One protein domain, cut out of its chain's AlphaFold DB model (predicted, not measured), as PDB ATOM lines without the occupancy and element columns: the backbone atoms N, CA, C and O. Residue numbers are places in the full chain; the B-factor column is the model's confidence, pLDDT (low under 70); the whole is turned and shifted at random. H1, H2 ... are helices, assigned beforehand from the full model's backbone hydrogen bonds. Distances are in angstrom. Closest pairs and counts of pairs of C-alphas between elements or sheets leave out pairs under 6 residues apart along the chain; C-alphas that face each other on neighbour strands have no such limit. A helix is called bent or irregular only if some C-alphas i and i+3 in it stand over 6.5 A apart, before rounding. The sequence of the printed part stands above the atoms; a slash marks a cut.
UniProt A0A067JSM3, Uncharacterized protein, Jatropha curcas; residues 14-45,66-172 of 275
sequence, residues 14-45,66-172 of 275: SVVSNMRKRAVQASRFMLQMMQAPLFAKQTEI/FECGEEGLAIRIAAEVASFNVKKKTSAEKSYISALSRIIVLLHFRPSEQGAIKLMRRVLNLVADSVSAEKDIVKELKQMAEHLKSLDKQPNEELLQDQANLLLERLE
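Overview. This is residues 14 to 45 and 66 to 172 of the 275 residues of an uncharacterized protein of Jatropha curcas (UniProt A0A067JSM3). H1a, H2, H3, H4 and H5 make an up-and-down bundle, each running against the one before it in the chain, with H2 nearest the middle. H6 crosses residues 115 to 119 of H4, and H1b, the far arm of the long bent H1, reaches beyond the bundle. The printed part has 139 residues, with six named helices, H1 to H6 in chain order, and no named strand: all helix. It is compact, with a radius of gyration of the C-alphas of 15.4 A and spans of 48 by 38 by 24 A.

Arrangement. H1, residues 14 to 44, was assigned as one helix by its hydrogen bonds but is bent, C-alphas 34 and 37 being 6.9 A apart; its arms are H1a, residues 14 to 34, and H1b, residues 37 to 44, which touches no helix. H2, residues 70 to 82, and H3, residues 91 to 105, form a hairpin, closest at the C-alphas of Ala 74 and Ile 104, 5.5 A. H1a touches H3, closest at the C-alphas of Arg 20 and Ala 92, 4.6 A. H4, residues 114 to 130, with a kink of 34 degrees near residue 123, touches H2, closest at the C-alphas of Glu 71 and Ala 116, 6.1 A. H4 and H5, residues 135 to 151, form a hairpin at a shallow tilt of 16 degrees, closest at the C-alphas of Ala 128 and Val 138, 5.8 A. H6, residues 161 to 170, is about perpendicular to H4, at 86 degrees, and touches it, closest at the C-alphas of Leu 119 and Ala 164, 6.3 A. Every O i to N i+4 pair is within hydrogen-bond range in H1a, H2, H3, H5 and H6, against 3 of 4 in H1b and 11 of 13 in H4.

Along the chain. H1a, 30.2 A long, begins at C-alpha 14 (163.941, 134.611, 109.110). H3 measures 21.5 A, H4 24.8 A and H5 24.5 A. H6 ends at C-alpha 170 (140.512, 169.119, 115.280).

Size, cuts and confidence. The C-alphas farthest apart, of Ser 14 and Gln 154, are 49.7 A apart. Residues 46 to 65 are not printed, and C-alphas 45 and 66 are 15.7 A apart across this cut. Of the links printed whole, none is long. Residues 39 to 45 have pLDDT under 70.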
ATOM      1  N   SER A  14     164.354 134.147 110.441       83.62
ATOM      2  CA  SER A  14     163.941 134.611 109.110       83.62
ATOM      3  C   SER A  14     162.515 135.173 109.096       83.62
ATOM      4  O   SER A  14     162.273 136.217 108.492       83.62
ATOM      5  N   VAL A  15     161.588 134.537 109.817       83.81
ATOM      6  CA  VAL A  15     160.191 134.978 109.942       83.81
ATOM      7  C   VAL A  15     160.127 136.310 110.682       83.81
ATOM      8  O   VAL A  15     159.535 137.262 110.179       83.81
ATOM      9  N   VAL A  16     160.820 136.420 111.822       81.62
ATOM     10  CA  VAL A  16     160.890 137.670 112.599       81.62
ATOM     11  C   VAL A  16     161.490 138.802 111.761       81.62
ATOM     12  O   VAL A  16     160.951 139.907 111.745       81.62
ATOM     13  N   SER A  17     162.572 138.535 111.023       83.69
ATOM     14  CA  SER A  17     163.186 139.511 110.112       83.69
ATOM     15  C   SER A  17     162.204 139.995 109.037       83.69
ATOM     16  O   SER A  17     162.087 141.199 108.805       83.69
ATOM     17  N   ASN A  18     161.463 139.083 108.403       85.56
ATOM     18  CA  ASN A  18     160.475 139.444 107.387       85.56
ATOM     19  C   ASN A  18     159.324 140.275 107.966       85.56
ATOM     20  O   ASN A  18     158.908 141.248 107.338       85.56
ATOM     21  N   MET A  19     158.854 139.958 109.176       85.94
ATOM     22  CA  MET A  19     157.834 140.765 109.851       85.94
ATOM     23  C   MET A  19     158.324 142.188 110.138       85.94
ATOM     24  O   MET A  19     157.593 143.138 109.884       85.94
ATOM     25  N   ARG A  20     159.577 142.366 110.584       85.69
ATOM     26  CA  ARG A  20     160.161 143.710 110.769       85.69
ATOM     27  C   ARG A  20     160.213 144.498 109.463       85.69
ATOM     28  O   ARG A  20     159.863 145.671 109.455       85.69
ATOM     29  N   LYS A  21     160.619 143.864 108.356       88.75
ATOM     30  CA  LYS A  21     160.639 144.517 107.034       88.75
ATOM     31  C   LYS A  21     159.243 144.981 106.619       88.75
ATOM     32  O   LYS A  21     159.086 146.131 106.223       88.75
ATOM     33  N   ARG A  22     158.234 144.115 106.766       86.50
ATOM     34  CA  ARG A  22     156.830 144.460 106.490       86.50
ATOM     35  C   ARG A  22     156.329 145.580 107.399       86.50
ATOM     36  O   ARG A  22     155.668 146.484 106.914       86.50
ATOM     37  N   ALA A  23     156.701 145.572 108.677       88.19
ATOM     38  CA  ALA A  23     156.382 146.650 109.610       88.19
ATOM     39  C   ALA A  23     156.974 148.002 109.165       88.19
ATOM     40  O   ALA A  23     156.283 149.013 109.203       88.19
ATOM     41  N   VAL A  24     158.215 148.023 108.668       88.62
ATOM     42  CA  VAL A  24     158.833 149.243 108.110       88.62
ATOM     43  C   VAL A  24     158.168 149.681 106.795       88.62
ATOM     44  O   VAL A  24     158.048 150.870 106.520       88.62
ATOM     45  N   GLN A  25     157.714 148.747 105.958       90.38
ATOM     46  CA  GLN A  25     156.919 149.102 104.775       90.38
ATOM     47  C   GLN A  25     155.564 149.694 105.177       90.38
ATOM     48  O   GLN A  25     155.176 150.737 104.657       90.38
ATOM     49  N   ALA A  26     154.888 149.084 106.151       87.94
ATOM     50  CA  ALA A  26     153.630 149.578 106.690       87.94
ATOM     51  C   ALA A  26     153.778 150.978 107.301       87.94
ATOM     52  O   ALA A  26     152.902 151.805 107.092       87.94
ATOM     53  N   SER A  27     154.895 151.293 107.972       87.44
ATOM     54  CA  SER A  27     155.130 152.652 108.485       87.44
ATOM     55  C   SER A  27     155.252 153.690 107.368       87.44
ATOM     56  O   SER A  27     154.771 154.807 107.523       87.44
ATOM     57  N   ARG A  28     155.860 153.336 106.226       90.25
ATOM     58  CA  ARG A  28     155.932 154.226 105.053       90.25
ATOM     59  C   ARG A  28     154.568 154.418 104.404       90.25
ATOM     60  O   ARG A  28     154.211 155.544 104.087       90.25
ATOM     61  N   PHE A  29     153.810 153.336 104.243       90.62
ATOM     62  CA  PHE A  29     152.445 153.417 103.734       90.62
ATOM     63  C   PHE A  29     151.563 154.270 104.652       90.62
ATOM     64  O   PHE A  29     150.845 155.146 104.189       90.62
ATOM     65  N   MET A  30     151.672 154.076 105.966       91.06
ATOM     66  CA  MET A  30     150.945 154.874 106.948       91.06
ATOM     67  C   MET A  30     151.302 156.350 106.889       91.06
ATOM     68  O   MET A  30     150.405 157.187 106.908       91.06
ATOM     69  N   LEU A  31     152.587 156.671 106.741       89.62
ATOM     70  CA  LEU A  31     153.022 158.040 106.500       89.62
ATOM     71  C   LEU A  31     152.334 158.629 105.260       89.62
ATOM     72  O   LEU A  31     151.775 159.716 105.351       89.62
ATOM     73  N   GLN A  32     152.308 157.903 104.139       89.38
ATOM     74  CA  GLN A  32     151.637 158.355 102.913       89.38
ATOM     75  C   GLN A  32     150.133 158.579 103.127       89.38
ATOM     76  O   GLN A  32     149.598 159.604 102.711       89.38
ATOM     77  N   MET A  33     149.456 157.666 103.829       87.75
ATOM     78  CA  MET A  33     148.027 157.800 104.130       87.75
ATOM     79  C   MET A  33     147.734 158.997 105.039       87.75
ATOM     80  O   MET A  33     146.778 159.731 104.802       87.75
ATOM     81  N   MET A  34     148.575 159.246 106.046       86.75
ATOM     82  CA  MET A  34     148.452 160.416 106.922       86.75
ATOM     83  C   MET A  34     148.801 161.733 106.215       86.75
ATOM     84  O   MET A  34     148.376 162.795 106.669       86.75
ATOM     85  N   GLN A  35     149.559 161.677 105.117       85.19
ATOM     86  CA  GLN A  35     149.874 162.831 104.277       85.19
ATOM     87  C   GLN A  35     148.759 163.177 103.274       85.19
ATOM     88  O   GLN A  35     148.739 164.297 102.772       85.19
ATOM     89  N   ALA A  36     147.809 162.277 102.989       78.62
ATOM     90  CA  ALA A  36     146.757 162.515 101.994       78.62
ATOM     91  C   ALA A  36     145.928 163.804 102.233       78.62
ATOM     92  O   ALA A  36     145.733 164.558 101.276       78.62
ATOM     93  N   PRO A  37     145.517 164.147 103.475       72.75
ATOM     94  CA  PRO A  37     144.828 165.412 103.745       72.75
ATOM     95  C   PRO A  37     145.694 166.658 103.500       72.75
ATOM     96  O   PRO A  37     145.143 167.742 103.322       72.75
ATOM     97  N   LEU A  38     147.029 166.518 103.502       72.81
ATOM     98  CA  LEU A  38     147.955 167.626 103.246       72.81
ATOM     99  C   LEU A  38     147.904 168.055 101.775       72.81
ATOM    100  O   LEU A  38     147.928 169.242 101.464       72.81
ATOM    101  N   PHE A  39     147.810 167.079 100.869       64.12
ATOM    102  CA  PHE A  39     147.813 167.325  99.429       64.12
ATOM    103  C   PHE A  39     146.453 167.787  98.903       64.12
ATOM    104  O   PHE A  39     146.422 168.653  98.035       64.12
ATOM    105  N   ALA A  40     145.342 167.286  99.456       63.53
ATOM    106  CA  ALA A  40     143.994 167.688  99.040       63.53
ATOM    107  C   ALA A  40     143.750 169.197  99.231       63.53
ATOM    108  O   ALA A  40     143.324 169.886  98.305       63.53
ATOM    109  N   LYS A  41     144.126 169.732 100.400       59.12
ATOM    110  CA  LYS A  41     144.042 171.171 100.689       59.12
ATOM    111  C   LYS A  41     145.045 171.993  99.865       59.12
ATOM    112  O   LYS A  41     144.796 173.163  99.607       59.12
ATOM    113  N   GLN A  42     146.166 171.408  99.426       54.69
ATOM    114  CA  GLN A  42     147.131 172.096  98.561       54.69
ATOM    115  C   GLN A  42     146.639 172.229  97.111       54.69
ATOM    116  O   GLN A  42     146.924 173.241  96.474       54.69
ATOM    117  N   THR A  43     145.888 171.250  96.598       55.38
ATOM    118  CA  THR A  43     145.266 171.325  95.264       55.38
ATOM    119  C   THR A  43     144.075 172.279  95.200       55.38
ATOM    120  O   THR A  43     143.890 172.917  94.169       55.38
ATOM    121  N   GLU A  44     143.316 172.451  96.288       50.84
ATOM    122  CA  GLU A  44     142.202 173.419  96.338       50.84
ATOM    123  C   GLU A  44     142.676 174.879  96.219       50.84
ATOM    124  O   GLU A  44     142.015 175.688  95.578       50.84
ATOM    125  N   ILE A  45     143.862 175.203  96.745       54.38
ATOM    126  CA  ILE A  45     144.454 176.556  96.687       54.38
ATOM    127  C   ILE A  45     144.934 176.917  95.258       54.38
ATOM    128  O   ILE A  45     145.265 178.065  94.968       54.38
ATOM    129  N   PHE A  66     147.733 174.295 110.986       85.62
ATOM    130  CA  PHE A  66     148.637 173.243 111.479       85.62
ATOM    131  C   PHE A  66     148.145 171.815 111.175       85.62
ATOM    132  O   PHE A  66     148.961 170.919 110.985       85.62
ATOM    133  N   GLU A  67     146.827 171.601 111.066       87.94
ATOM    134  CA  GLU A  67     146.201 170.325 110.683       87.94
ATOM    135  C   GLU A  67     146.708 169.777 109.341       87.94
ATOM    136  O   GLU A  67     146.809 168.563 109.143       87.94
ATOM    137  N   CYS A  68     147.015 170.687 108.417       84.38
ATOM    138  CA  CYS A  68     147.503 170.422 107.070       84.38
ATOM    139  C   CYS A  68     149.035 170.564 106.957       84.38
ATOM    140  O   CYS A  68     149.593 170.475 105.867       84.38
ATOM    141  N   GLY A  69     149.719 170.826 108.071       89.56
ATOM    142  CA  GLY A  69     151.166 171.000 108.125       89.56
ATOM    143  C   GLY A  69     151.909 169.775 108.651       89.56
ATOM    144  O   GLY A  69     151.319 168.770 109.067       89.56
ATOM    145  N   GLU A  70     153.237 169.893 108.688       93.12
ATOM    146  CA  GLU A  70     154.124 168.922 109.340       93.12
ATOM    147  C   GLU A  70     153.806 168.774 110.837       93.12
ATOM    148  O   GLU A  70     153.970 167.691 111.393       93.12
ATOM    149  N   GLU A  71     153.260 169.813 111.471       95.06
ATOM    150  CA  GLU A  71     152.841 169.807 112.872       95.06
ATOM    151  C   GLU A  71     151.691 168.824 113.121       95.06
ATOM    152  O   GLU A  71     151.780 167.956 113.991       95.06
ATOM    153  N   GLY A  72     150.613 168.927 112.336       93.88
ATOM    154  CA  GLY A  72     149.473 168.015 112.412       93.88
ATOM    155  C   GLY A  72     149.853 166.591 112.011       93.88
ATOM    156  O   GLY A  72     149.385 165.627 112.619       93.88
ATOM    157  N   LEU A  73     150.747 166.434 111.026       95.25
ATOM    158  CA  LEU A  73     151.310 165.130 110.670       95.25
ATOM    159  C   LEU A  73     152.095 164.511 111.837       95.25
ATOM    160  O   LEU A  73     151.866 163.350 112.175       95.25
ATOM    161  N   ALA A  74     152.973 165.280 112.484       96.62
ATOM    162  CA  ALA A  74     153.759 164.818 113.622       96.62
ATOM    163  C   ALA A  74     152.863 164.363 114.779       96.62
ATOM    164  O   ALA A  74     153.094 163.292 115.342       96.62
ATOM    165  N   ILE A  75     151.808 165.127 115.087       95.94
ATOM    166  CA  ILE A  75     150.848 164.783 116.144       95.94
ATOM    167  C   ILE A  75     150.093 163.491 115.801       95.94
ATOM    168  O   ILE A  75     149.985 162.618 116.661       95.94
ATOM    169  N   ARG A  76     149.635 163.307 114.552       95.25
ATOM    170  CA  ARG A  76     148.978 162.060 114.107       95.25
ATOM    171  C   ARG A  76     149.890 160.840 114.220       95.25
ATOM    172  O   ARG A  76     149.467 159.802 114.723       95.25
ATOM    173  N   ILE A  77     151.153 160.960 113.810       96.06
ATOM    174  CA  ILE A  77     152.124 159.864 113.940       96.06
ATOM    175  C   ILE A  77     152.410 159.569 115.418       96.06
ATOM    176  O   ILE A  77     152.509 158.410 115.819       96.06
ATOM    177  N   ALA A  78     152.527 160.605 116.249       95.56
ATOM    178  CA  ALA A  78     152.754 160.443 117.677       95.56
ATOM    179  C   ALA A  78     151.558 159.777 118.382       95.56
ATOM    180  O   ALA A  78     151.761 158.913 119.236       95.56
ATOM    181  N   ALA A  79     150.330 160.102 117.970       93.44
ATOM    182  CA  ALA A  79     149.101 159.434 118.398       93.44
ATOM    183  C   ALA A  79     149.106 157.944 118.057       93.44
ATOM    184  O   ALA A  79     148.850 157.099 118.915       93.44
ATOM    185  N   GLU A  80     149.470 157.621 116.815       93.44
ATOM    186  CA  GLU A  80     149.606 156.246 116.348       93.44
ATOM    187  C   GLU A  80     150.625 155.486 117.202       93.44
ATOM    188  O   GLU A  80     150.324 154.394 117.674       93.44
ATOM    189  N   VAL A  81     151.792 156.073 117.494       93.94
ATOM    190  CA  VAL A  81     152.787 155.468 118.400       93.94
ATOM    191  C   VAL A  81     152.219 155.262 119.808       93.94
ATOM    192  O   VAL A  81     152.392 154.182 120.384       93.94
ATOM    193  N   ALA A  82     151.526 156.264 120.353       89.62
ATOM    194  CA  ALA A  82     150.925 156.221 121.683       89.62
ATOM    195  C   ALA A  82     149.758 155.223 121.792       89.62
ATOM    196  O   ALA A  82     149.436 154.776 122.889       89.62
ATOM    197  N   SER A  83     149.149 154.807 120.678       87.75
ATOM    198  CA  SER A  83     148.105 153.773 120.683       87.75
ATOM    199  C   SER A  83     148.642 152.388 121.089       87.75
ATOM    200  O   SER A  83     147.901 151.536 121.592       87.75
ATOM    201  N   PHE A  84     149.956 152.157 120.963       85.69
ATOM    202  CA  PHE A  84     150.604 150.900 121.342       85.69
ATOM    203  C   PHE A  84     150.915 150.852 122.846       85.69
ATOM    204  O   PHE A  84     152.076 150.830 123.264       85.69
ATOM    205  N   ASN A  85     149.870 150.742 123.671       72.06
ATOM    206  CA  ASN A  85     149.961 150.685 125.141       72.06
ATOM    207  C   ASN A  85     150.164 149.268 125.716       72.06
ATOM    208  O   ASN A  85     150.093 149.040 126.926       72.06
ATOM    209  N   VAL A  86     150.424 148.275 124.862       73.94
ATOM    210  CA  VAL A  86     150.573 146.882 125.295       73.94
ATOM    211  C   VAL A  86     151.938 146.675 125.962       73.94
ATOM    212  O   VAL A  86     152.985 146.872 125.346       73.94
ATOM    213  N   LYS A  87     151.940 146.191 127.217       73.25
ATOM    214  CA  LYS A  87     153.166 145.928 128.009       73.25
ATOM    215  C   LYS A  87     154.164 144.976 127.330       73.25
ATOM    216  O   LYS A  87     155.349 144.996 127.652       73.25
ATOM    217  N   LYS A  88     153.707 144.122 126.410       81.69
ATOM    218  CA  LYS A  88     154.549 143.208 125.624       81.69
ATOM    219  C   LYS A  88     154.326 143.434 124.132       81.69
ATOM    220  O   LYS A  88     153.443 142.821 123.549       81.69
ATOM    221  N   LYS A  89     155.170 144.279 123.540       85.25
ATOM    222  CA  LYS A  89     155.197 144.533 122.094       85.25
ATOM    223  C   LYS A  89     155.953 143.425 121.358       85.25
ATOM    224  O   LYS A  89     157.043 143.025 121.797       85.25
ATOM    225  N   THR A  90     155.415 142.950 120.239       88.06
ATOM    226  CA  THR A  90     156.102 142.027 119.328       88.06
ATOM    227  C   THR A  90     157.329 142.701 118.718       88.06
ATOM    228  O   THR A  90     157.494 143.922 118.749       88.06
ATOM    229  N   SER A  91     158.232 141.913 118.133       86.75
ATOM    230  CA  SER A  91     159.381 142.508 117.452       86.75
ATOM    231  C   SER A  91     158.986 143.352 116.234       86.75
ATOM    232  O   SER A  91     159.751 144.245 115.882       86.75
ATOM    233  N   ALA A  92     157.855 143.054 115.591       87.50
ATOM    234  CA  ALA A  92     157.358 143.798 114.440       87.50
ATOM    235  C   ALA A  92     156.767 145.144 114.874       87.50
ATOM    236  O   ALA A  92     157.137 146.171 114.316       87.50
ATOM    237  N   GLU A  93     155.956 145.149 115.935       90.06
ATOM    238  CA  GLU A  93     155.427 146.371 116.555       90.06
ATOM    239  C   GLU A  93     156.554 147.304 116.997       90.06
ATOM    240  O   GLU A  93     156.522 148.493 116.703       90.06
ATOM    241  N   LYS A  94     157.602 146.764 117.635       92.25
ATOM    242  CA  LYS A  94     158.783 147.558 118.004       92.25
ATOM    243  C   LYS A  94     159.427 148.216 116.784       92.25
ATOM    244  O   LYS A  94     159.713 149.403 116.831       92.25
ATOM    245  N   SER A  95     159.613 147.479 115.687       92.56
ATOM    246  CA  SER A  95     160.172 148.042 114.451       92.56
ATOM    247  C   SER A  95     159.259 149.077 113.790       92.56
ATOM    248  O   SER A  95     159.770 150.061 113.266       92.56
ATOM    249  N   TYR A  96     157.939 148.892 113.838       94.50
ATOM    250  CA  TYR A  96     156.968 149.877 113.355       94.50
ATOM    251  C   TYR A  96     157.055 151.183 114.156       94.50
ATOM    252  O   TYR A  96     157.294 152.245 113.590       94.50
ATOM    253  N   ILE A  97     156.965 151.086 115.484       94.81
ATOM    254  CA  ILE A  97     157.044 152.228 116.404       94.81
ATOM    255  C   ILE A  97     158.389 152.951 116.273       94.81
ATOM    256  O   ILE A  97     158.437 154.178 116.230       94.81
ATOM    257  N   SER A  98     159.480 152.192 116.169       96.00
ATOM    258  CA  SER A  98     160.833 152.697 115.920       96.00
ATOM    259  C   SER A  98     160.916 153.504 114.623       96.00
ATOM    260  O   SER A  98     161.459 154.608 114.604       96.00
ATOM    261  N   ALA A  99     160.337 152.992 113.532       96.69
ATOM    262  CA  ALA A  99     160.314 153.687 112.250       96.69
ATOM    263  C   ALA A  99     159.478 154.976 112.306       96.69
ATOM    264  O   ALA A  99     159.950 156.017 111.852       96.69
ATOM    265  N   LEU A 100     158.290 154.935 112.917       96.44
ATOM    266  CA  LEU A 100     157.452 156.122 113.120       96.44
ATOM    267  C   LEU A 100     158.142 157.178 113.992       96.44
ATOM    268  O   LEU A 100     158.107 158.361 113.670       96.44
ATOM    269  N   SER A 101     158.834 156.755 115.049       97.12
ATOM    270  CA  SER A 101     159.563 157.669 115.937       97.12
ATOM    271  C   SER A 101     160.709 158.383 115.218       97.12
ATOM    272  O   SER A 101     160.921 159.569 115.447       97.12
ATOM    273  N   ARG A 102     161.409 157.702 114.298       97.06
ATOM    274  CA  ARG A 102     162.406 158.355 113.431       97.06
ATOM    275  C   ARG A 102     161.766 159.347 112.463       97.06
ATOM    276  O   ARG A 102     162.347 160.392 112.218       97.06
ATOM    277  N   ILE A 103     160.579 159.047 111.931       97.00
ATOM    278  CA  ILE A 103     159.852 159.984 111.062       97.00
ATOM    279  C   ILE A 103     159.474 161.252 111.837       97.00
ATOM    280  O   ILE A 103     159.699 162.342 111.327       97.00
ATOM    281  N   ILE A 104     158.974 161.123 113.072       96.56
ATOM    282  CA  ILE A 104     158.616 162.264 113.934       96.56
ATOM    283  C   ILE A 104     159.775 163.267 114.061       96.56
ATOM    284  O   ILE A 104     159.556 164.466 113.925       96.56
ATOM    285  N   VAL A 105     161.000 162.782 114.290       96.56
ATOM    286  CA  VAL A 105     162.206 163.617 114.470       96.56
ATOM    287  C   VAL A 105     162.535 164.455 113.227       96.56
ATOM    288  O   VAL A 105     163.163 165.504 113.347       96.56
ATOM    289  N   LEU A 106     162.123 164.008 112.039       96.12
ATOM    290  CA  LEU A 106     162.406 164.684 110.771       96.12
ATOM    291  C   LEU A 106     161.389 165.783 110.427       96.12
ATOM    292  O   LEU A 106     161.582 166.483 109.434       96.12
ATOM    293  N   LEU A 107     160.314 165.917 111.209       95.62
ATOM    294  CA  LEU A 107     159.258 166.897 110.976       95.62
ATOM    295  C   LEU A 107     159.572 168.225 111.673       95.62
ATOM    296  O   LEU A 107     160.027 168.270 112.820       95.62
ATOM    297  N   HIS A 108     159.290 169.318 110.978       94.56
ATOM    298  CA  HIS A 108     159.558 170.682 111.403       94.56
ATOM    299  C   HIS A 108     158.292 171.338 111.942       94.56
ATOM    300  O   HIS A 108     157.193 171.173 111.421       94.56
ATOM    301  N   PHE A 109     158.474 172.137 112.989       95.31
ATOM    302  CA  PHE A 109     157.403 172.916 113.590       95.31
ATOM    303  C   PHE A 109     157.614 174.392 113.279       95.31
ATOM    304  O   PHE A 109     158.654 174.965 113.617       95.31
ATOM    305  N   ARG A 110     156.617 175.024 112.661       94.44
ATOM    306  CA  ARG A 110     156.602 176.469 112.463       94.44
ATOM    307  C   ARG A 110     156.443 177.166 113.819       94.44
ATOM    308  O   ARG A 110     155.525 176.837 114.571       94.44
ATOM    309  N   PRO A 111     157.247 178.204 114.122       92.81
ATOM    310  CA  PRO A 111     157.109 178.970 115.365       92.81
ATOM    311  C   PRO A 111     155.752 179.683 115.522       92.81
ATOM    312  O   PRO A 111     155.419 180.137 116.617       92.81
ATOM    313  N   SER A 112     154.968 179.825 114.447       91.81
ATOM    314  CA  SER A 112     153.601 180.357 114.498       91.81
ATOM    315  C   SER A 112     152.621 179.403 115.193       91.81
ATOM    316  O   SER A 112     151.700 179.869 115.858       91.81
ATOM    317  N   GLU A 113     152.855 178.088 115.130       93.50
ATOM    318  CA  GLU A 113     151.924 177.048 115.592       93.50
ATOM    319  C   GLU A 113     152.156 176.662 117.060       93.50
ATOM    320  O   GLU A 113     152.458 175.517 117.406       93.50
ATOM    321  N   GLN A 114     152.016 177.633 117.963       93.94
ATOM    322  CA  GLN A 114     152.319 177.449 119.390       93.94
ATOM    323  C   GLN A 114     151.477 176.348 120.055       93.94
ATOM    324  O   GLN A 114     151.990 175.608 120.894       93.94
ATOM    325  N   GLY A 115     150.207 176.194 119.659       92.62
ATOM    326  CA  GLY A 115     149.345 175.124 120.171       92.62
ATOM    327  C   GLY A 115     149.892 173.733 119.842       92.62
ATOM    328  O   GLY A 115     150.000 172.883 120.725       92.62
ATOM    329  N   ALA A 116     150.319 173.528 118.593       94.75
ATOM    330  CA  ALA A 116     150.893 172.263 118.153       94.75
ATOM    331  C   ALA A 116     152.262 171.992 118.793       94.75
ATOM    332  O   ALA A 116     152.520 170.866 119.209       94.75
ATOM    333  N   ILE A 117     153.110 173.020 118.945       95.75
ATOM    334  CA  ILE A 117     154.400 172.907 119.650       95.75
ATOM    335  C   ILE A 117     154.180 172.432 121.090       95.75
ATOM    336  O   ILE A 117     154.792 171.450 121.519       95.75
ATOM    337  N   LYS A 118     153.285 173.091 121.838       94.69
ATOM    338  CA  LYS A 118     152.996 172.733 123.232       94.69
ATOM    339  C   LYS A 118     152.383 171.337 123.356       94.69
ATOM    340  O   LYS A 118     152.787 170.574 124.234       94.69
ATOM    341  N   LEU A 119     151.457 170.977 122.464       94.19
ATOM    342  CA  LEU A 119     150.860 169.641 122.435       94.19
ATOM    343  C   LEU A 119     151.921 168.575 122.149       94.19
ATOM    344  O   LEU A 119     152.020 167.590 122.880       94.19
ATOM    345  N   MET A 120     152.768 168.802 121.145       95.81
ATOM    346  CA  MET A 120     153.822 167.863 120.781       95.81
ATOM    347  C   MET A 120     154.822 167.663 121.920       95.81
ATOM    348  O   MET A 120     155.170 166.525 122.212       95.81
ATOM    349  N   ARG A 121     155.225 168.727 122.630       93.25
ATOM    350  CA  ARG A 121     156.085 168.611 123.825       93.25
ATOM    351  C   ARG A 121     155.514 167.645 124.865       93.25
ATOM    352  O   ARG A 121     156.282 166.918 125.489       93.25
ATOM    353  N   ARG A 122     154.191 167.634 125.045       90.81
ATOM    354  CA  ARG A 122     153.508 166.730 125.977       90.81
ATOM    355  C   ARG A 122     153.462 165.295 125.453       90.81
ATOM    356  O   ARG A 122     153.782 164.368 126.188       90.81
ATOM    357  N   VAL A 123     153.116 165.107 124.180       92.12
ATOM    358  CA  VAL A 123     153.018 163.771 123.562       92.12
ATOM    359  C   VAL A 123     154.393 163.102 123.425       92.12
ATOM    360  O   VAL A 123     154.506 161.880 123.523       92.12
ATOM    361  N   LEU A 124     155.459 163.880 123.233       93.06
ATOM    362  CA  LEU A 124     156.802 163.368 122.956       93.06
ATOM    363  C   LEU A 124     157.372 162.498 124.089       93.06
ATOM    364  O   LEU A 124     158.141 161.576 123.812       93.06
ATOM    365  N   ASN A 125     156.954 162.723 125.339       89.50
ATOM    366  CA  ASN A 125     157.307 161.856 126.469       89.50
ATOM    367  C   ASN A 125     156.726 160.443 126.298       89.50
ATOM    368  O   ASN A 125     157.457 159.459 126.405       89.50
ATOM    369  N   LEU A 126     155.450 160.340 125.909       90.62
ATOM    370  CA  LEU A 126     154.774 159.060 125.647       90.62
ATOM    371  C   LEU A 126     155.442 158.292 124.495       90.62
ATOM    372  O   LEU A 126     155.599 157.065 124.536       90.62
ATOM    373  N   VAL A 127     155.866 159.024 123.461       93.81
ATOM    374  CA  VAL A 127     156.622 158.464 122.334       93.81
ATOM    375  C   VAL A 127     157.977 157.942 122.815       93.81
ATOM    376  O   VAL A 127     158.324 156.798 122.520       93.81
ATOM    377  N   ALA A 128     158.717 158.730 123.602       93.31
ATOM    378  CA  ALA A 128     160.024 158.345 124.135       93.31
ATOM    379  C   ALA A 128     159.954 157.090 125.020       93.31
ATOM    380  O   ALA A 128     160.818 156.213 124.913       93.31
ATOM    381  N   ASP A 129     158.904 156.950 125.828       91.38
ATOM    382  CA  ASP A 129     158.670 155.756 126.643       91.38
ATOM    383  C   ASP A 129     158.424 154.513 125.782       91.38
ATOM    384  O   ASP A 129     158.972 153.430 126.047       91.38
ATOM    385  N   SER A 130     157.677 154.679 124.687       91.31
ATOM    386  CA  SER A 130     157.384 153.612 123.728       91.31
ATOM    387  C   SER A 130     158.617 153.067 123.004       91.31
ATOM    388  O   SER A 130     158.606 151.888 122.633       91.31
ATOM    389  N   VAL A 131     159.677 153.871 122.859       94.06
ATOM    390  CA  VAL A 131     160.977 153.486 122.271       94.06
ATOM    391  C   VAL A 131     162.127 153.479 123.279       94.06
ATOM    392  O   VAL A 131     163.292 153.484 122.893       94.06
ATOM    393  N   SER A 132     161.842 153.394 124.579       92.81
ATOM    394  CA  SER A 132     162.851 153.483 125.651       92.81
ATOM    395  C   SER A 132     164.018 152.482 125.544       92.81
ATOM    396  O   SER A 132     165.096 152.714 126.111       92.81
ATOM    397  N   ALA A 133     163.844 151.383 124.803       92.31
ATOM    398  CA  ALA A 133     164.887 150.403 124.502       92.31
ATOM    399  C   ALA A 133     165.921 150.883 123.456       92.31
ATOM    400  O   ALA A 133     167.057 150.409 123.479       92.31
ATOM    401  N   GLU A 134     165.566 151.824 122.578       94.31
ATOM    402  CA  GLU A 134     166.392 152.324 121.469       94.31
ATOM    403  C   GLU A 134     167.030 153.667 121.838       94.31
ATOM    404  O   GLU A 134     166.412 154.729 121.802       94.31
ATOM    405  N   LYS A 135     168.294 153.617 122.267       96.56
ATOM    406  CA  LYS A 135     168.977 154.778 122.858       96.56
ATOM    407  C   LYS A 135     169.351 155.859 121.852       96.56
ATOM    408  O   LYS A 135     169.506 157.002 122.266       96.56
ATOM    409  N   ASP A 136     169.528 155.509 120.586       97.00
ATOM    410  CA  ASP A 136     169.711 156.443 119.474       97.00
ATOM    411  C   ASP A 136     168.451 157.293 119.276       97.00
ATOM    412  O   ASP A 136     168.517 158.509 119.431       97.00
ATOM    413  N   ILE A 137     167.290 156.654 119.096       96.62
ATOM    414  CA  ILE A 137     166.016 157.357 118.889       96.62
ATOM    415  C   ILE A 137     165.666 158.218 120.102       96.62
ATOM    416  O   ILE A 137     165.280 159.371 119.959       96.62
ATOM    417  N   VAL A 138     165.844 157.701 121.321       97.19
ATOM    418  CA  VAL A 138     165.565 158.481 122.539       97.19
ATOM    419  C   VAL A 138     166.422 159.752 122.613       97.19
ATOM    420  O   VAL A 138     165.961 160.760 123.142       97.19
ATOM    421  N   LYS A 139     167.662 159.739 122.106       97.69
ATOM    422  CA  LYS A 139     168.498 160.950 122.054       97.69
ATOM    423  C   LYS A 139     167.971 161.949 121.029       97.69
ATOM    424  O   LYS A 139     167.893 163.130 121.345       97.69
ATOM    425  N   GLU A 140     167.581 161.473 119.854       97.50
ATOM    426  CA  GLU A 140     166.987 162.309 118.807       97.50
ATOM    427  C   GLU A 140     165.660 162.937 119.263       97.50
ATOM    428  O   GLU A 140     165.467 164.142 119.122       97.50
ATOM    429  N   LEU A 141     164.784 162.168 119.921       96.81
ATOM    430  CA  LEU A 141     163.537 162.682 120.502       96.81
ATOM    431  C   LEU A 141     163.802 163.713 121.609       96.81
ATOM    432  O   LEU A 141     163.085 164.703 121.708       96.81
ATOM    433  N   LYS A 142     164.848 163.534 122.426       96.69
ATOM    434  CA  LYS A 142     165.251 164.549 123.417       96.69
ATOM    435  C   LYS A 142     165.736 165.833 122.758       96.69
ATOM    436  O   LYS A 142     165.328 166.910 123.178       96.69
ATOM    437  N   GLN A 143     166.554 165.724 121.715       97.19
ATOM    438  CA  GLN A 143     166.998 166.882 120.942       97.19
ATOM    439  C   GLN A 143     165.804 167.607 120.305       97.19
ATOM    440  O   GLN A 143     165.732 168.833 120.348       97.19
ATOM    441  N   MET A 144     164.829 166.862 119.778       97.12
ATOM    442  CA  MET A 144     163.575 167.432 119.288       97.12
ATOM    443  C   MET A 144     162.793 168.129 120.411       97.12
ATOM    444  O   MET A 144     162.299 169.233 120.208       97.12
ATOM    445  N   ALA A 145     162.713 167.538 121.608       95.50
ATOM    446  CA  ALA A 145     162.045 168.148 122.759       95.50
ATOM    447  C   ALA A 145     162.704 169.475 123.175       95.50
ATOM    448  O   ALA A 145     162.012 170.451 123.468       95.50
ATOM    449  N   GLU A 146     164.038 169.523 123.175       96.62
ATOM    450  CA  GLU A 146     164.820 170.737 123.427       96.62
ATOM    451  C   GLU A 146     164.575 171.794 122.345       96.62
ATOM    452  O   GLU A 146     164.336 172.960 122.664       96.62
ATOM    453  N   HIS A 147     164.551 171.384 121.076       96.25
ATOM    454  CA  HIS A 147     164.232 172.265 119.958       96.25
ATOM    455  C   HIS A 147     162.813 172.843 120.080       96.25
ATOM    456  O   HIS A 147     162.648 174.061 120.051       96.25
ATOM    457  N   LEU A 148     161.798 172.012 120.333       95.94
ATOM    458  CA  LEU A 148     160.422 172.464 120.568       95.94
ATOM    459  C   LEU A 148     160.329 173.425 121.758       95.94
ATOM    460  O   LEU A 148     159.620 174.424 121.684       95.94
ATOM    461  N   LYS A 149     161.078 173.172 122.838       95.12
ATOM    462  CA  LYS A 149     161.150 174.079 123.992       95.12
ATOM    463  C   LYS A 149     161.744 175.442 123.625       95.12
ATOM    464  O   LYS A 149     161.344 176.437 124.216       95.12
ATOM    465  N   SER A 150     162.683 175.494 122.678       95.75
ATOM    466  CA  SER A 150     163.254 176.757 122.186       95.75
ATOM    467  C   SER A 150     162.305 177.543 121.271       95.75
ATOM    468  O   SER A 150     162.391 178.767 121.216       95.75
ATOM    469  N   LEU A 151     161.393 176.852 120.577       95.38
ATOM    470  CA  LEU A 151     160.366 177.461 119.723       95.38
ATOM    471  C   LEU A 151     159.123 177.916 120.501       95.38
ATOM    472  O   LEU A 151     158.371 178.777 120.036       95.38
ATOM    473  N   ASP A 152     158.888 177.318 121.665       94.56
ATOM    474  CA  ASP A 152     157.803 177.675 122.567       94.56
ATOM    475  C   ASP A 152     158.070 179.048 123.197       94.56
ATOM    476  O   ASP A 152     159.061 179.254 123.902       94.56
ATOM    477  N   LYS A 153     157.167 180.000 122.955       93.56
ATOM    478  CA  LYS A 153     157.266 181.363 123.497       93.56
ATOM    479  C   LYS A 153     157.071 181.391 125.015       93.56
ATOM    480  O   LYS A 153     157.535 182.322 125.671       93.56
ATOM    481  N   GLN A 154     156.372 180.401 125.570       91.69
ATOM    482  CA  GLN A 154     156.030 180.306 126.989       91.69
ATOM    483  C   GLN A 154     156.237 178.862 127.480       91.69
ATOM    484  O   GLN A 154     155.278 178.181 127.844       91.69
ATOM    485  N   PRO A 155     157.493 178.384 127.558       87.00
ATOM    486  CA  PRO A 155     157.796 176.976 127.823       87.00
ATOM    487  C   PRO A 155     157.404 176.502 129.227       87.00
ATOM    488  O   PRO A 155     157.277 175.295 129.448       87.00
ATOM    489  N   ASN A 156     157.234 177.446 130.160       87.69
ATOM    490  CA  ASN A 156     156.832 177.206 131.547       87.69
ATOM    491  C   ASN A 156     155.306 177.168 131.727       87.69
ATOM    492  O   ASN A 156     154.836 176.820 132.803       87.69
ATOM    493  N   GLU A 157     154.544 177.569 130.709       88.50
ATOM    494  CA  GLU A 157     153.086 177.534 130.736       88.50
ATOM    495  C   GLU A 157     152.609 176.246 130.069       88.50
ATOM    496  O   GLU A 157     152.700 176.089 128.846       88.50
ATOM    497  N   GLU A 158     152.121 175.320 130.890       85.25
ATOM    498  CA  GLU A 158     151.589 174.044 130.424       85.25
ATOM    499  C   GLU A 158     150.320 174.238 129.586       85.25
ATOM    500  O   GLU A 158     149.490 175.106 129.854       85.25
ATOM    501  N   LEU A 159     150.168 173.406 128.552       87.31
ATOM    502  CA  LEU A 159     148.954 173.366 127.746       87.31
ATOM    503  C   LEU A 159     147.813 172.790 128.588       87.31
ATOM    504  O   LEU A 159     147.861 171.614 128.962       87.31
ATOM    505  N   LEU A 160     146.785 173.602 128.850       88.81
ATOM    506  CA  LEU A 160     145.586 173.161 129.563       88.81
ATOM    507  C   LEU A 160     144.961 171.948 128.862       88.81
ATOM    508  O   LEU A 160     144.926 171.882 127.633       88.81
ATOM    509  N   GLN A 161     144.442 170.998 129.644       89.69
ATOM    510  CA  GLN A 161     143.879 169.755 129.106       89.69
ATOM    511  C   GLN A 161     142.756 170.017 128.099       89.69
ATOM    512  O   GLN A 161     142.750 169.407 127.037       89.69
ATOM    513  N   ASP A 162     141.857 170.958 128.389       88.12
ATOM    514  CA  ASP A 162     140.754 171.301 127.487       88.12
ATOM    515  C   ASP A 162     141.270 171.853 126.152       88.12
ATOM    516  O   ASP A 162     140.767 171.501 125.089       88.12
ATOM    517  N   GLN A 163     142.343 172.650 126.185       89.81
ATOM    518  CA  GLN A 163     142.988 173.156 124.975       89.81
ATOM    519  C   GLN A 163     143.680 172.035 124.188       89.81
ATOM    520  O   GLN A 163     143.627 172.023 122.960       89.81
ATOM    521  N   ALA A 164     144.308 171.082 124.882       91.00
ATOM    522  CA  ALA A 164     144.877 169.894 124.254       91.00
ATOM    523  C   ALA A 164     143.788 169.045 123.580       91.00
ATOM    524  O   ALA A 164     143.962 168.643 122.432       91.00
ATOM    525  N   ASN A 165     142.655 168.835 124.254       91.44
ATOM    526  CA  ASN A 165     141.519 168.080 123.727       91.44
ATOM    527  C   ASN A 165     140.945 168.740 122.470       91.44
ATOM    528  O   ASN A 165     140.750 168.051 121.479       91.44
ATOM    529  N   LEU A 166     140.772 170.067 122.462       91.88
ATOM    530  CA  LEU A 166     140.311 170.800 121.275       91.88
ATOM    531  C   LEU A 166     141.260 170.634 120.077       91.88
ATOM    532  O   LEU A 166     140.815 170.493 118.941       91.88
ATOM    533  N   LEU A 167     142.576 170.649 120.304       92.38
ATOM    534  CA  LEU A 167     143.559 170.442 119.235       92.38
ATOM    535  C   LEU A 167     143.556 168.999 118.715       92.38
ATOM    536  O   LEU A 167     143.739 168.788 117.517       92.38
ATOM    537  N   LEU A 168     143.359 168.021 119.600       92.25
ATOM    538  CA  LEU A 168     143.236 166.613 119.228       92.25
ATOM    539  C   LEU A 168     141.931 166.342 118.474       92.25
ATOM    540  O   LEU A 168     141.966 165.663 117.454       92.25
ATOM    541  N   GLU A 169     140.817 166.934 118.905       92.12
ATOM    542  CA  GLU A 169     139.515 166.846 118.239       92.12
ATOM    543  C   GLU A 169     139.575 167.412 116.817       92.12
ATOM    544  O   GLU A 169     139.104 166.772 115.882       92.12
ATOM    545  N   ARG A 170     140.255 168.552 116.619       91.56
ATOM    546  CA  ARG A 170     140.512 169.119 115.280       91.56
ATOM    547  C   ARG A 170     141.315 168.197 114.360       91.56
ATOM    548  O   ARG A 170     141.229 168.320 113.144       91.56
ATOM    549  N   LEU A 171     142.122 167.306 114.932       89.62
ATOM    550  CA  LEU A 171     142.866 166.283 114.198       89.62
ATOM    551  C   LEU A 171     142.130 164.934 114.145       89.62
ATOM    552  O   LEU A 171     142.681 163.989 113.581       89.62
ATOM    553  N   GLU A 172     140.929 164.846 114.727       90.19
ATOM    554  CA  GLU A 172     140.130 163.624 114.887       90.19
ATOM    555  C   GLU A 172     140.880 162.513 115.651       90.19
ATOM    556  O   GLU A 172     140.810 161.329 115.317       90.19
TER     557      GLU A 172